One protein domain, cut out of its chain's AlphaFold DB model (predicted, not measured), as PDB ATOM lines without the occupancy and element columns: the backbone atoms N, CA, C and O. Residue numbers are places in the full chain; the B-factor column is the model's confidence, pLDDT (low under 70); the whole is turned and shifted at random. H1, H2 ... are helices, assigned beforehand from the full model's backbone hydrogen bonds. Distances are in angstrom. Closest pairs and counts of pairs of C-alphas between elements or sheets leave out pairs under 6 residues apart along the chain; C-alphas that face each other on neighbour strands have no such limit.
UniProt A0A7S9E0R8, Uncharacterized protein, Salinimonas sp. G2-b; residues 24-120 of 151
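This is residues 24 to 120 of the 151 residues of an uncharacterized protein of Salinimonas sp. G2-b (UniProt A0A7S9E0R8). Two helices, H1 and H2, fold back on each other as a helical hairpin; H3 crosses H1, and the long helix H4 crosses H2 and the later part of H1. The last stretch of H4, residues 110 to 120, sticks out from this body as a free arm. The printed part has 97 residues with four named helices, in the order H1, H2, H3, H4, and no named strand; the class is all helix. The whole is compact, with a radius of gyration of the C-alphas of 14.4 A, and its outline is elongated, with spans of 48 by 29 by 17 A.

H1, residues 27 to 45, is the hub and touches three other helices. H2, residues 51 to 65, touches it at a shallow tilt of 13 degrees, opposite ways; the closest C-alphas of this hairpin, those of Phe 44 and Tyr 54, are 6.5 A apart. H3, residues 72 to 85, touches H1 at residues 30 to 38 alone. These two run the same way at a steep tilt of 54 degrees, and their closest C-alphas, those of Ser 34 and Tyr 79, are 4.5 A apart. H2 and H3 are apart. H4, residues 91 to 120, touches H1 with residues 93 to 97 alone, and H1 touches H4 with residues 36 to 43 alone. The closest C-alphas there are those of Cys 43 and Cys 94, at 5.6 A, and the tilt is a steep 65 degrees, opposite ways. With residues 98 to 108 alone H4 touches H2, at a steep tilt of 56 degrees, the same way; the closest C-alphas are those of Ser 57 and Ile 101, at 5.5 A. H3 and H4 are apart. The helix packing is mostly crossed. In H1, H2, H3 and H4 every O i to N i+4 pair is within hydrogen-bond range.

H1 begins with C-alpha 27 at (172.440, 153.207, 155.332) and measures 26.9 A from first to last C-alpha, residues 27 to 45. H2, residues 51 to 65, measures 21.0 A, and H3, residues 72 to 85, measures 20.1 A. H4, residues 91 to 120, is the longest, at 43.4 A, from C-alpha 91 at (158.096, 131.980, 166.641) to C-alpha 120 at (174.708, 128.862, 126.668).

The two C-alphas farthest apart, those of Ser 87 and Asn 120, are 48.2 A apart. Without residues 110 to 120, the body of 86 residues spans 34 by 33 by 17 A. The printed part has no cut. The links H1 to H2 and H3 to H4 are tight, and the link H2 to H3 is short. The mean pLDDT of the printed part is 94.0, and no printed residue is under 70.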
ATOM      1  N   THR A  24     176.571 151.333 145.439       90.88
ATOM      2  CA  THR A  24     177.131 151.606 146.769       90.88
ATOM      3  C   THR A  24     176.026 151.415 147.797       90.88
ATOM      4  O   THR A  24     174.923 151.924 147.608       90.88
ATOM      5  N   MET A  25     176.315 150.651 148.845       94.38
ATOM      6  CA  MET A  25     175.354 150.349 149.898       94.38
ATOM      7  C   MET A  25     175.017 151.618 150.692       94.38
ATOM      8  O   MET A  25     175.909 152.259 151.255       94.38
ATOM      9  N   ASP A  26     173.736 151.982 150.729       94.00
ATOM     10  CA  ASP A  26     173.224 153.062 151.572       94.00
ATOM     11  C   ASP A  26     172.948 152.575 153.007       94.00
ATOM     12  O   ASP A  26     173.039 151.385 153.314       94.00
ATOM     13  N   ALA A  27     172.658 153.511 153.916       93.75
ATOM     14  CA  ALA A  27     172.440 153.207 155.332       93.75
ATOM     15  C   ALA A  27     171.264 152.243 155.571       93.75
ATOM     16  O   ALA A  27     171.360 151.353 156.421       93.75
ATOM     17  N   ASP A  28     170.192 152.379 154.793       94.69
ATOM     18  CA  ASP A  28     169.015 151.516 154.894       94.69
ATOM     19  C   ASP A  28     169.353 150.085 154.467       94.69
ATOM     20  O   ASP A  28     168.931 149.119 155.100       94.69
ATOM     21  N   THR A  29     170.201 149.933 153.453       94.50
ATOM     22  CA  THR A  29     170.662 148.631 152.974       94.50
ATOM     23  C   THR A  29     171.600 147.955 153.983       94.50
ATOM     24  O   THR A  29     171.469 146.752 154.212       94.50
ATOM     25  N   TYR A  30     172.486 148.702 154.661       95.81
ATOM     26  CA  TYR A  30     173.260 148.156 155.793       95.81
ATOM     27  C   TYR A  30     172.340 147.646 156.903       95.81
ATOM     28  O   TYR A  30     172.530 146.537 157.409       95.81
ATOM     29  N   THR A  31     171.327 148.439 157.257       95.12
ATOM     30  CA  THR A  31     170.329 148.098 158.280       95.12
ATOM     31  C   THR A  31     169.561 146.840 157.885       95.12
ATOM     32  O   THR A  31     169.391 145.936 158.702       95.12
ATOM     33  N   PHE A  32     169.150 146.741 156.620       94.44
ATOM     34  CA  PHE A  32     168.442 145.590 156.069       94.44
ATOM     35  C   PHE A  32     169.265 144.302 156.178       94.44
ATOM     36  O   PHE A  32     168.795 143.330 156.775       94.44
ATOM     37  N   PHE A  33     170.499 144.293 155.658       95.88
ATOM     38  CA  PHE A  33     171.354 143.102 155.709       95.88
ATOM     39  C   PHE A  33     171.670 142.702 157.151       95.88
ATOM     40  O   PHE A  33     171.513 141.534 157.501       95.88
ATOM     41  N   SER A  34     172.022 143.668 158.002       96.44
ATOM     42  CA  SER A  34     172.314 143.427 159.421       96.44
ATOM     43  C   SER A  34     171.112 142.836 160.158       96.44
ATOM     44  O   SER A  34     171.245 141.846 160.876       96.44
ATOM     45  N   THR A  35     169.916 143.382 159.917       95.00
ATOM     46  CA  THR A  35     168.665 142.884 160.504       95.00
ATOM     47  C   THR A  35     168.369 141.464 160.033       95.00
ATOM     48  O   THR A  35     168.036 140.601 160.842       95.00
ATOM     49  N   HIS A  36     168.497 141.186 158.735       95.31
ATOM     50  CA  HIS A  36     168.212 139.857 158.202       95.31
ATOM     51  C   HIS A  36     169.215 138.805 158.707       95.31
ATOM     52  O   HIS A  36     168.803 137.713 159.112       95.31
ATOM     53  N   MET A  37     170.508 139.149 158.775       96.62
ATOM     54  CA  MET A  37     171.557 138.316 159.381       96.62
ATOM     55  C   MET A  37     171.241 138.006 160.846       96.62
ATOM     56  O   MET A  37     171.221 136.842 161.242       96.62
ATOM     57  N   LEU A  38     170.913 139.038 161.629       97.00
ATOM     58  CA  LEU A  38     170.549 138.913 163.038       97.00
ATOM     59  C   LEU A  38     169.353 137.988 163.244       97.00
ATOM     60  O   LEU A  38     169.421 137.044 164.033       97.00
ATOM     61  N   ARG A  39     168.244 138.270 162.555       96.62
ATOM     62  CA  ARG A  39     167.000 137.507 162.700       96.62
ATOM     63  C   ARG A  39     167.237 136.037 162.363       96.62
ATOM     64  O   ARG A  39     166.795 135.164 163.104       96.62
ATOM     65  N   THR A  40     167.980 135.780 161.288       97.38
ATOM     66  CA  THR A  40     168.368 134.432 160.867       97.38
ATOM     67  C   THR A  40     169.192 133.722 161.942       97.38
ATOM     68  O   THR A  40     168.855 132.602 162.324       97.38
ATOM     69  N   GLU A  41     170.241 134.361 162.469       97.69
ATOM     70  CA  GLU A  41     171.103 133.744 163.479       97.69
ATOM     71  C   GLU A  41     170.356 133.464 164.787       97.69
ATOM     72  O   GLU A  41     170.445 132.359 165.318       97.69
ATOM     73  N   LYS A  42     169.557 134.415 165.287       97.50
ATOM     74  CA  LYS A  42     168.777 134.214 166.518       97.50
ATOM     75  C   LYS A  42     167.760 133.084 166.358       97.50
ATOM     76  O   LYS A  42     167.676 132.220 167.229       97.50
ATOM     77  N   CYS A  43     167.045 133.036 165.234       97.75
ATOM     78  CA  CYS A  43     166.115 131.944 164.950       97.75
ATOM     79  C   CYS A  43     166.818 130.583 164.852       97.75
ATOM     80  O   CYS A  43     166.256 129.580 165.294       97.75
ATOM     81  N   PHE A  44     168.046 130.538 164.327       98.00
ATOM     82  CA  PHE A  44     168.851 129.316 164.285       98.00
ATOM     83  C   PHE A  44     169.306 128.878 165.683       98.00
ATOM     84  O   PHE A  44     169.084 127.732 166.060       98.00
ATOM     85  N   VAL A  45     169.854 129.792 166.490       97.12
ATOM     86  CA  VAL A  45     170.280 129.511 167.876       97.12
ATOM     87  C   VAL A  45     169.105 129.044 168.746       97.12
ATOM     88  O   VAL A  45     169.273 128.199 169.623       97.12
ATOM     89  N   GLN A  46     167.896 129.545 168.480       96.75
ATOM     90  CA  GLN A  46     166.663 129.105 169.143       96.75
ATOM     91  C   GLN A  46     166.072 127.803 168.568       96.75
ATOM     92  O   GLN A  46     164.995 127.396 169.002       96.75
ATOM     93  N   ASN A  47     166.740 127.147 167.612       97.31
ATOM     94  CA  ASN A  47     166.274 125.943 166.912       97.31
ATOM     95  C   ASN A  47     164.903 126.109 166.224       97.31
ATOM     96  O   ASN A  47     164.151 125.148 166.081       97.31
ATOM     97  N   MET A  48     164.556 127.333 165.815       97.31
ATOM     98  CA  MET A  48     163.298 127.632 165.118       97.31
ATOM     99  C   MET A  48     163.420 127.537 163.595       97.31
ATOM    100  O   MET A  48     162.402 127.518 162.911       97.31
ATOM    101  N   ILE A  49     164.647 127.476 163.075       97.50
ATOM    102  CA  ILE A  49     164.950 127.143 161.681       97.50
ATOM    103  C   ILE A  49     165.996 126.031 161.640       97.50
ATOM    104  O   ILE A  49     166.811 125.886 162.554       97.50
ATOM    105  N   SER A  50     165.971 125.242 160.577       97.50
ATOM    106  CA  SER A  50     166.892 124.132 160.361       97.50
ATOM    107  C   SER A  50     168.305 124.606 159.985       97.50
ATOM    108  O   SER A  50     168.481 125.706 159.446       97.50
ATOM    109  N   PRO A  51     169.334 123.757 160.175       97.88
ATOM    110  CA  PRO A  51     170.682 124.032 159.676       97.88
ATOM    111  C   PRO A  51     170.728 124.287 158.164       97.88
ATOM    112  O   PRO A  51     171.502 125.125 157.704       97.88
ATOM    113  N   THR A  52     169.881 123.595 157.395       97.38
ATOM    114  CA  THR A  52     169.770 123.778 155.942       97.38
ATOM    115  C   THR A  52     169.256 125.172 155.601       97.38
ATOM    116  O   THR A  52     169.871 125.860 154.791       97.38
ATOM    117  N   GLU A  53     168.186 125.634 156.252       96.62
ATOM    118  CA  GLU A  53     167.654 126.991 156.048       96.62
ATOM    119  C   GLU A  53     168.664 128.065 156.470       96.62
ATOM    120  O   GLU A  53     168.842 129.059 155.766       96.62
ATOM    121  N   TYR A  54     169.384 127.851 157.575       97.75
ATOM    122  CA  TYR A  54     170.446 128.758 158.011       97.75
ATOM    123  C   TYR A  54     171.579 128.859 156.977       97.75
ATOM    124  O   TYR A  54     172.012 129.958 156.619       97.75
ATOM    125  N   ALA A  55     172.044 127.723 156.450       97.44
ATOM    126  CA  ALA A  55     173.061 127.690 155.402       97.44
ATOM    127  C   ALA A  55     172.578 128.372 154.112       97.44
ATOM    128  O   ALA A  55     173.311 129.183 153.542       97.44
ATOM    129  N   GLN A  56     171.335 128.102 153.702       96.88
ATOM    130  CA  GLN A  56     170.693 128.721 152.542       96.88
ATOM    131  C   GLN A  56     170.619 130.246 152.696       96.88
ATOM    132  O   GLN A  56     170.978 130.981 151.780       96.88
ATOM    133  N   SER A  57     170.228 130.736 153.876       97.19
ATOM    134  CA  SER A  57     170.198 132.171 154.171       97.19
ATOM    135  C   SER A  57     171.576 132.813 154.004       97.19
ATOM    136  O   SER A  57     171.716 133.806 153.293       97.19
ATOM    137  N   LYS A  58     172.632 132.202 154.562       96.44
ATOM    138  CA  LYS A  58     174.005 132.712 154.400       96.44
ATOM    139  C   LYS A  58     174.449 132.756 152.936       96.44
ATOM    140  O   LYS A  58     175.099 133.720 152.536       96.44
ATOM    141  N   GLN A  59     174.086 131.753 152.138       95.12
ATOM    142  CA  GLN A  59     174.348 131.758 150.696       95.12
ATOM    143  C   GLN A  59     173.599 132.896 149.991       95.12
ATOM    144  O   GLN A  59     174.208 133.629 149.214       95.12
ATOM    145  N   ASN A  60     172.317 133.096 150.308       95.31
ATOM    146  CA  ASN A  60     171.493 134.154 149.719       95.31
ATOM    147  C   ASN A  60     172.016 135.556 150.066       95.31
ATOM    148  O   ASN A  60     172.071 136.435 149.201       95.31
ATOM    149  N   ILE A  61     172.443 135.757 151.316       95.31
ATOM    150  CA  ILE A  61     173.076 136.998 151.778       95.31
ATOM    151  C   ILE A  61     174.394 137.217 151.036       95.31
ATOM    152  O   ILE A  61     174.586 138.287 150.471       95.31
ATOM    153  N   GLY A  62     175.269 136.209 150.963       93.31
ATOM    154  CA  GLY A  62     176.539 136.310 150.239       93.31
ATOM    155  C   GLY A  62     176.354 136.635 148.754       93.31
ATOM    156  O   GLY A  62     177.003 137.540 148.232       93.31
ATOM    157  N   TYR A  63     175.414 135.960 148.089       92.38
ATOM    158  CA  TYR A  63     175.053 136.246 146.702       92.38
ATOM    159  C   TYR A  63     174.587 137.697 146.533       92.38
ATOM    160  O   TYR A  63     175.039 138.400 145.632       92.38
ATOM    161  N   SER A  64     173.717 138.165 147.428       91.44
ATOM    162  CA  SER A  64     173.185 139.525 147.374       91.44
ATOM    163  C   SER A  64     174.268 140.569 147.647       91.44
ATOM    164  O   SER A  64     174.357 141.548 146.911       91.44
ATOM    165  N   LEU A  65     175.134 140.357 148.643       92.12
ATOM    166  CA  LEU A  65     176.255 141.248 148.967       92.12
ATOM    167  C   LEU A  65     177.234 141.400 147.800       92.12
ATOM    168  O   LEU A  65     177.741 142.498 147.589       92.12
ATOM    169  N   ASN A  66     177.427 140.359 146.982       90.12
ATOM    170  CA  ASN A  66     178.246 140.444 145.767       90.12
ATOM    171  C   ASN A  66     177.690 141.426 144.722       90.12
ATOM    172  O   ASN A  66     178.388 141.740 143.765       90.12
ATOM    173  N   THR A  67     176.461 141.926 144.878       89.06
ATOM    174  CA  THR A  67     175.875 142.958 144.004       89.06
ATOM    175  C   THR A  67     176.080 144.389 144.522       89.06
ATOM    176  O   THR A  67     175.728 145.351 143.833       89.06
ATOM    177  N   TRP A  68     176.696 144.548 145.700       92.31
ATOM    178  CA  TRP A  68     176.908 145.830 146.369       92.31
ATOM    179  C   TRP A  68     178.390 146.151 146.564       92.31
ATOM    180  O   TRP A  68     179.211 145.280 146.837       92.31
ATOM    181  N   VAL A  69     178.721 147.440 146.506       93.75
ATOM    182  CA  VAL A  69     179.967 147.978 147.059       93.75
ATOM    183  C   VAL A  69     179.685 148.400 148.498       93.75
ATOM    184  O   VAL A  69     178.876 149.302 148.727       93.75
ATOM    185  N   TYR A  70     180.329 147.754 149.467       94.50
ATOM    186  CA  TYR A  70     180.110 148.009 150.891       94.50
ATOM    187  C   TYR A  70     181.409 147.927 151.700       94.50
ATOM    188  O   TYR A  70     182.425 147.420 151.232       94.50
ATOM    189  N   GLN A  71     181.358 148.467 152.913       96.38
ATOM    190  CA  GLN A  71     182.400 148.458 153.930       96.38
ATOM    191  C   GLN A  71     182.099 147.310 154.904       96.38
ATOM    192  O   GLN A  71     181.107 147.393 155.641       96.38
ATOM    193  N   PRO A  72     182.887 146.221 154.899       94.69
ATOM    194  CA  PRO A  72     182.608 145.056 155.736       94.69
ATOM    195  C   PRO A  72     182.598 145.374 157.233       94.69
ATOM    196  O   PRO A  72     181.726 144.896 157.951       94.69
ATOM    197  N   ASP A  73     183.501 146.242 157.686       97.25
ATOM    198  CA  ASP A  73     183.620 146.688 159.078       97.25
ATOM    199  C   ASP A  73     182.395 147.486 159.545       97.25
ATOM    200  O   ASP A  73     181.977 147.391 160.701       97.25
ATOM    201  N   ARG A  74     181.786 148.264 158.644       96.25
ATOM    202  CA  ARG A  74     180.527 148.950 158.930       96.25
ATOM    203  C   ARG A  74     179.384 147.951 159.071       96.25
ATOM    204  O   ARG A  74     178.638 148.046 160.039       96.25
ATOM    205  N   LEU A  75     179.255 147.009 158.135       95.94
ATOM    206  CA  LEU A  75     178.203 145.988 158.186       95.94
ATOM    207  C   LEU A  75     178.311 145.139 159.458       95.94
ATOM    208  O   LEU A  75     177.311 144.908 160.130       95.94
ATOM    209  N   GLU A  76     179.527 144.730 159.817       95.81
ATOM    210  CA  GLU A  76     179.800 143.998 161.052       95.81
ATOM    211  C   GLU A  76     179.402 144.809 162.289       95.81
ATOM    212  O   GLU A  76     178.720 144.289 163.169       95.81
ATOM    213  N   ARG A  77     179.751 146.099 162.343       96.56
ATOM    214  CA  ARG A  77     179.390 146.970 163.469       96.56
ATOM    215  C   ARG A  77     177.880 147.092 163.647       96.56
ATOM    216  O   ARG A  77     177.397 146.921 164.763       96.56
ATOM    217  N   GLU A  78     177.150 147.363 162.566       95.75
ATOM    218  CA  GLU A  78     175.684 147.453 162.583       95.75
ATOM    219  C   GLU A  78     175.069 146.130 163.065       95.75
ATOM    220  O   GLU A  78     174.250 146.113 163.988       95.75
ATOM    221  N   TYR A  79     175.540 145.006 162.516       96.56
ATOM    222  CA  TYR A  79     175.138 143.668 162.939       96.56
ATOM    223  C   TYR A  79     175.378 143.428 164.435       96.56
ATOM    224  O   TYR A  79     174.447 143.064 165.156       96.56
ATOM    225  N   THR A  80     176.597 143.654 164.927       96.25
ATOM    226  CA  THR A  80     176.962 143.420 166.329       96.25
ATOM    227  C   THR A  80     176.156 144.303 167.277       96.25
ATOM    228  O   THR A  80     175.674 143.821 168.306       96.25
ATOM    229  N   THR A  81     175.956 145.577 166.931       95.06
ATOM    230  CA  THR A  81     175.119 146.493 167.715       95.06
ATOM    231  C   THR A  81     173.694 145.957 167.840       95.06
ATOM    232  O   THR A  81     173.171 145.848 168.954       95.06
ATOM    233  N   MET A  82     173.079 145.542 166.729       94.31
ATOM    234  CA  MET A  82     171.727 144.984 166.753       94.31
ATOM    235  C   MET A  82     171.669 143.654 167.515       94.31
ATOM    236  O   MET A  82     170.759 143.451 168.325       94.31
ATOM    237  N   TYR A  83     172.655 142.775 167.321       94.00
ATOM    238  CA  TYR A  83     172.720 141.463 167.965       94.00
ATOM    239  C   TYR A  83     172.776 141.538 169.483       94.00
ATOM    240  O   TYR A  83     172.076 140.779 170.161       94.00
ATOM    241  N   ASN A  84     173.564 142.475 170.005       93.44
ATOM    242  CA  ASN A  84     173.694 142.696 171.441       93.44
ATOM    243  C   ASN A  84     172.431 143.328 172.042       93.44
ATOM    244  O   ASN A  84     172.093 143.046 173.188       93.44
ATOM    245  N   SER A  85     171.711 144.149 171.270       93.06
ATOM    246  CA  SER A  85     170.452 144.768 171.713       93.06
ATOM    247  C   SER A  85     169.227 143.844 171.621       93.06
ATOM    248  O   SER A  85     168.210 144.107 172.260       93.06
ATOM    249  N   THR A  86     169.316 142.747 170.859       92.75
ATOM    250  CA  THR A  86     168.193 141.830 170.610       92.75
ATOM    251  C   THR A  86     168.375 140.528 171.378       92.75
ATOM    252  O   THR A  86     169.256 139.723 171.073       92.75
ATOM    253  N   SER A  87     167.519 140.277 172.365       89.81
ATOM    254  CA  SER A  87     167.622 139.093 173.226       89.81
ATOM    255  C   SER A  87     167.156 137.810 172.531       89.81
ATOM    256  O   SER A  87     167.887 136.820 172.526       89.81
ATOM    257  N   SER A  88     165.970 137.818 171.921       93.88
ATOM    258  CA  SER A  88     165.369 136.640 171.290       93.88
ATOM    259  C   SER A  88     164.381 137.003 170.180       93.88
ATOM    260  O   SER A  88     163.925 138.140 170.071       93.88
ATOM    261  N   MET A  89     164.044 136.011 169.354       96.06
ATOM    262  CA  MET A  89     163.028 136.097 168.309       96.06
ATOM    263  C   MET A  89     161.762 135.340 168.712       96.06
ATOM    264  O   MET A  89     161.809 134.304 169.384       96.06
ATOM    265  N   THR A  90     160.610 135.854 168.275       96.56
ATOM    266  CA  THR A  90     159.326 135.167 168.442       96.56
ATOM    267  C   THR A  90     159.158 134.073 167.378       96.56
ATOM    268  O   THR A  90     159.659 134.226 166.260       96.56
ATOM    269  N   PRO A  91     158.373 133.010 167.644       96.25
ATOM    270  CA  PRO A  91     158.096 131.980 166.641       96.25
ATOM    271  C   PRO A  91     157.480 132.530 165.348       96.25
ATOM    272  O   PRO A  91     157.772 132.041 164.261       96.25
ATOM    273  N   SER A  92     156.641 133.569 165.445       96.81
ATOM    274  CA  SER A  92     156.066 134.221 164.264       96.81
ATOM    275  C   SER A  92     157.131 134.924 163.428       96.81
ATOM    276  O   SER A  92     157.138 134.794 162.208       96.81
ATOM    277  N   ALA A  93     158.058 135.626 164.082       95.69
ATOM    278  CA  ALA A  93     159.137 136.318 163.398       95.69
ATOM    279  C   ALA A  93     160.135 135.343 162.752       95.69
ATOM    280  O   ALA A  93     160.702 135.677 161.714       95.69
ATOM    281  N   CYS A  94     160.318 134.141 163.313       97.38
ATOM    282  CA  CYS A  94     161.122 133.089 162.687       97.38
ATOM    283  C   CYS A  94     160.426 132.425 161.497       97.38
ATOM    284  O   CYS A  94     161.084 132.161 160.496       97.38
ATOM    285  N   ARG A  95     159.099 132.245 161.534       97.00
ATOM    286  CA  ARG A  95     158.341 131.796 160.350       97.00
ATOM    287  C   ARG A  95     158.435 132.781 159.188       97.00
ATOM    288  O   ARG A  95     158.558 132.370 158.040       97.00
ATOM    289  N   GLU A  96     158.415 134.079 159.479       96.56
ATOM    290  CA  GLU A  96     158.641 135.111 158.461       96.56
ATOM    291  C   GLU A  96     160.045 134.994 157.849       96.56
ATOM    292  O   GLU A  96     160.185 135.038 156.631       96.56
ATOM    293  N   VAL A  97     161.074 134.767 158.676       96.81
ATOM    294  CA  VAL A  97     162.449 134.536 158.200       96.81
ATOM    295  C   VAL A  97     162.519 133.311 157.286       96.81
ATOM    296  O   VAL A  97     163.125 133.396 156.224       96.81
ATOM    297  N   GLN A  98     161.864 132.197 157.630       96.62
ATOM    298  CA  GLN A  98     161.797 131.020 156.750       96.62
ATOM    299  C   GLN A  98     161.174 131.359 155.390       96.62
ATOM    300  O   GLN A  98     161.714 130.977 154.352       96.62
ATOM    301  N   GLY A  99     160.078 132.125 155.391       96.62
ATOM    302  CA  GLY A  99     159.447 132.615 154.166       96.62
ATOM    303  C   GLY A  99     160.395 133.464 153.317       96.62
ATOM    304  O   GLY A  99     160.538 133.213 152.122       96.62
ATOM    305  N   GLN A 100     161.109 134.403 153.941       95.62
ATOM    306  CA  GLN A 100     162.097 135.254 153.267       95.62
ATOM    307  C   GLN A 100     163.258 134.445 152.677       95.62
ATOM    308  O   GLN A 100     163.685 134.713 151.554       95.62
ATOM    309  N   ILE A 101     163.756 133.434 153.396       96.81
ATOM    310  CA  ILE A 101     164.816 132.544 152.902       96.81
ATOM    311  C   ILE A 101     164.330 131.785 151.665       96.81
ATOM    312  O   ILE A 101     165.049 131.723 150.663       96.81
ATOM    313  N   ALA A 102     163.119 131.225 151.709       95.94
ATOM    314  CA  ALA A 102     162.542 130.495 150.585       95.94
ATOM    315  C   ALA A 102     162.350 131.402 149.357       95.94
ATOM    316  O   ALA A 102     162.757 131.041 148.252       95.94
ATOM    317  N   GLU A 103     161.799 132.601 149.550       95.31
ATOM    318  CA  GLU A 103     161.590 133.573 148.475       95.31
ATOM    319  C   GLU A 103     162.913 134.029 147.847       95.31
ATOM    320  O   GLU A 103     163.075 133.961 146.625       95.31
ATOM    321  N   ALA A 104     163.893 134.418 148.668       93.62
ATOM    322  CA  ALA A 104     165.214 134.816 148.189       93.62
ATOM    323  C   ALA A 104     165.886 133.688 147.390       93.62
ATOM    324  O   ALA A 104     166.447 133.933 146.323       93.62
ATOM    325  N   THR A 105     165.756 132.441 147.853       94.31
ATOM    326  CA  THR A 105     166.288 131.261 147.155       94.31
ATOM    327  C   THR A 105     165.661 131.097 145.771       94.31
ATOM    328  O   THR A 105     166.370 130.860 144.792       94.31
ATOM    329  N   LEU A 106     164.339 131.252 145.657       95.00
ATOM    330  CA  LEU A 106     163.640 131.163 144.372       95.00
ATOM    331  C   LEU A 106     164.090 132.261 143.402       95.00
ATOM    332  O   LEU A 106     164.329 131.979 142.225       95.00
ATOM    333  N   ILE A 107     164.231 133.497 143.888       90.62
ATOM    334  CA  ILE A 107     164.679 134.637 143.079       90.62
ATOM    335  C   ILE A 107     166.106 134.409 142.572       90.62
ATOM    336  O   ILE A 107     166.360 134.559 141.375       90.62
ATOM    337  N   ILE A 108     167.019 134.005 143.456       91.62
ATOM    338  CA  ILE A 108     168.425 133.764 143.113       91.62
ATOM    339  C   ILE A 108     168.545 132.608 142.120       91.62
ATOM    340  O   ILE A 108     169.196 132.761 141.089       91.62
ATOM    341  N   ASN A 109     167.860 131.487 142.353       91.44
ATOM    342  CA  ASN A 109     167.880 130.353 141.427       91.44
ATOM    343  C   ASN A 109     167.341 130.732 140.044       91.44
ATOM    344  O   ASN A 109     167.890 130.316 139.023       91.44
ATOM    345  N   LYS A 110     166.286 131.554 139.987       89.12
ATOM    346  CA  LYS A 110     165.764 132.074 138.721       89.12
ATOM    347  C   LYS A 110     166.805 132.928 137.996       89.12
ATOM    348  O   LYS A 110     166.927 132.807 136.777       89.12
ATOM    349  N   ASP A 111     167.545 133.768 138.716       86.94
ATOM    350  CA  ASP A 111     168.594 134.579 138.105       86.94
ATOM    351  C   ASP A 111     169.775 133.736 137.617       86.94
ATOM    352  O   ASP A 111     170.185 133.883 136.470       86.94
ATOM    353  N   VAL A 112     170.257 132.789 138.426       86.56
ATOM    354  CA  VAL A 112     171.326 131.853 138.040       86.56
ATOM    355  C   VAL A 112     170.936 131.065 136.788       86.56
ATOM    356  O   VAL A 112     171.703 131.012 135.829       86.56
ATOM    357  N   ASN A 113     169.714 130.529 136.738       87.38
ATOM    358  CA  ASN A 113     169.218 129.809 135.563       87.38
ATOM    359  C   ASN A 113     169.151 130.708 134.322       87.38
ATOM    360  O   ASN A 113     169.484 130.273 133.219       87.38
ATOM    361  N   ARG A 114     168.753 131.976 134.488       84.94
ATOM    362  CA  ARG A 114     168.749 132.959 133.400       84.94
ATOM    363  C   ARG A 114     170.164 133.266 132.913       84.94
ATOM    364  O   ARG A 114     170.385 133.313 131.706       84.94
ATOM    365  N   GLN A 115     171.114 133.470 133.823       82.62
ATOM    366  CA  GLN A 115     172.514 133.705 133.471       82.62
ATOM    367  C   GLN A 115     173.100 132.505 132.719       82.62
ATOM    368  O   GLN A 115     173.727 132.695 131.681       82.62
ATOM    369  N   GLN A 116     172.817 131.281 133.172       84.56
ATOM    370  CA  GLN A 116     173.255 130.064 132.493       84.56
ATOM    371  C   GLN A 116     172.649 129.936 131.090       84.56
ATOM    372  O   GLN A 116     173.362 129.626 130.139       84.56
ATOM    373  N   ALA A 117     171.349 130.202 130.935       81.62
ATOM    374  CA  ALA A 117     170.693 130.168 129.630       81.62
ATOM    375  C   ALA A 117     171.300 131.196 128.660       81.62
ATOM    376  O   ALA A 117     171.551 130.876 127.499       81.62
ATOM    377  N   ASN A 118     171.595 132.405 129.146       80.88
ATOM    378  CA  ASN A 118     172.257 133.440 128.353       80.88
ATOM    379  C   ASN A 118     173.692 133.047 127.975       80.88
ATOM    380  O   ASN A 118     174.091 133.256 126.833       80.88
ATOM    381  N   ALA A 119     174.452 132.460 128.904       79.69
ATOM    382  CA  ALA A 119     175.805 131.979 128.642       79.69
ATOM    383  C   ALA A 119     175.812 130.870 127.579       79.69
ATOM    384  O   ALA A 119     176.611 130.924 126.649       79.69
ATOM    385  N   ASN A 120     174.870 129.924 127.662       82.12
ATOM    386  CA  ASN A 120     174.708 128.862 126.668       82.12
ATOM    387  C   ASN A 120     174.310 129.423 125.292       82.12
ATOM    388  O   ASN A 120     174.844 129.009 124.268       82.12
TER     389      ASN A 120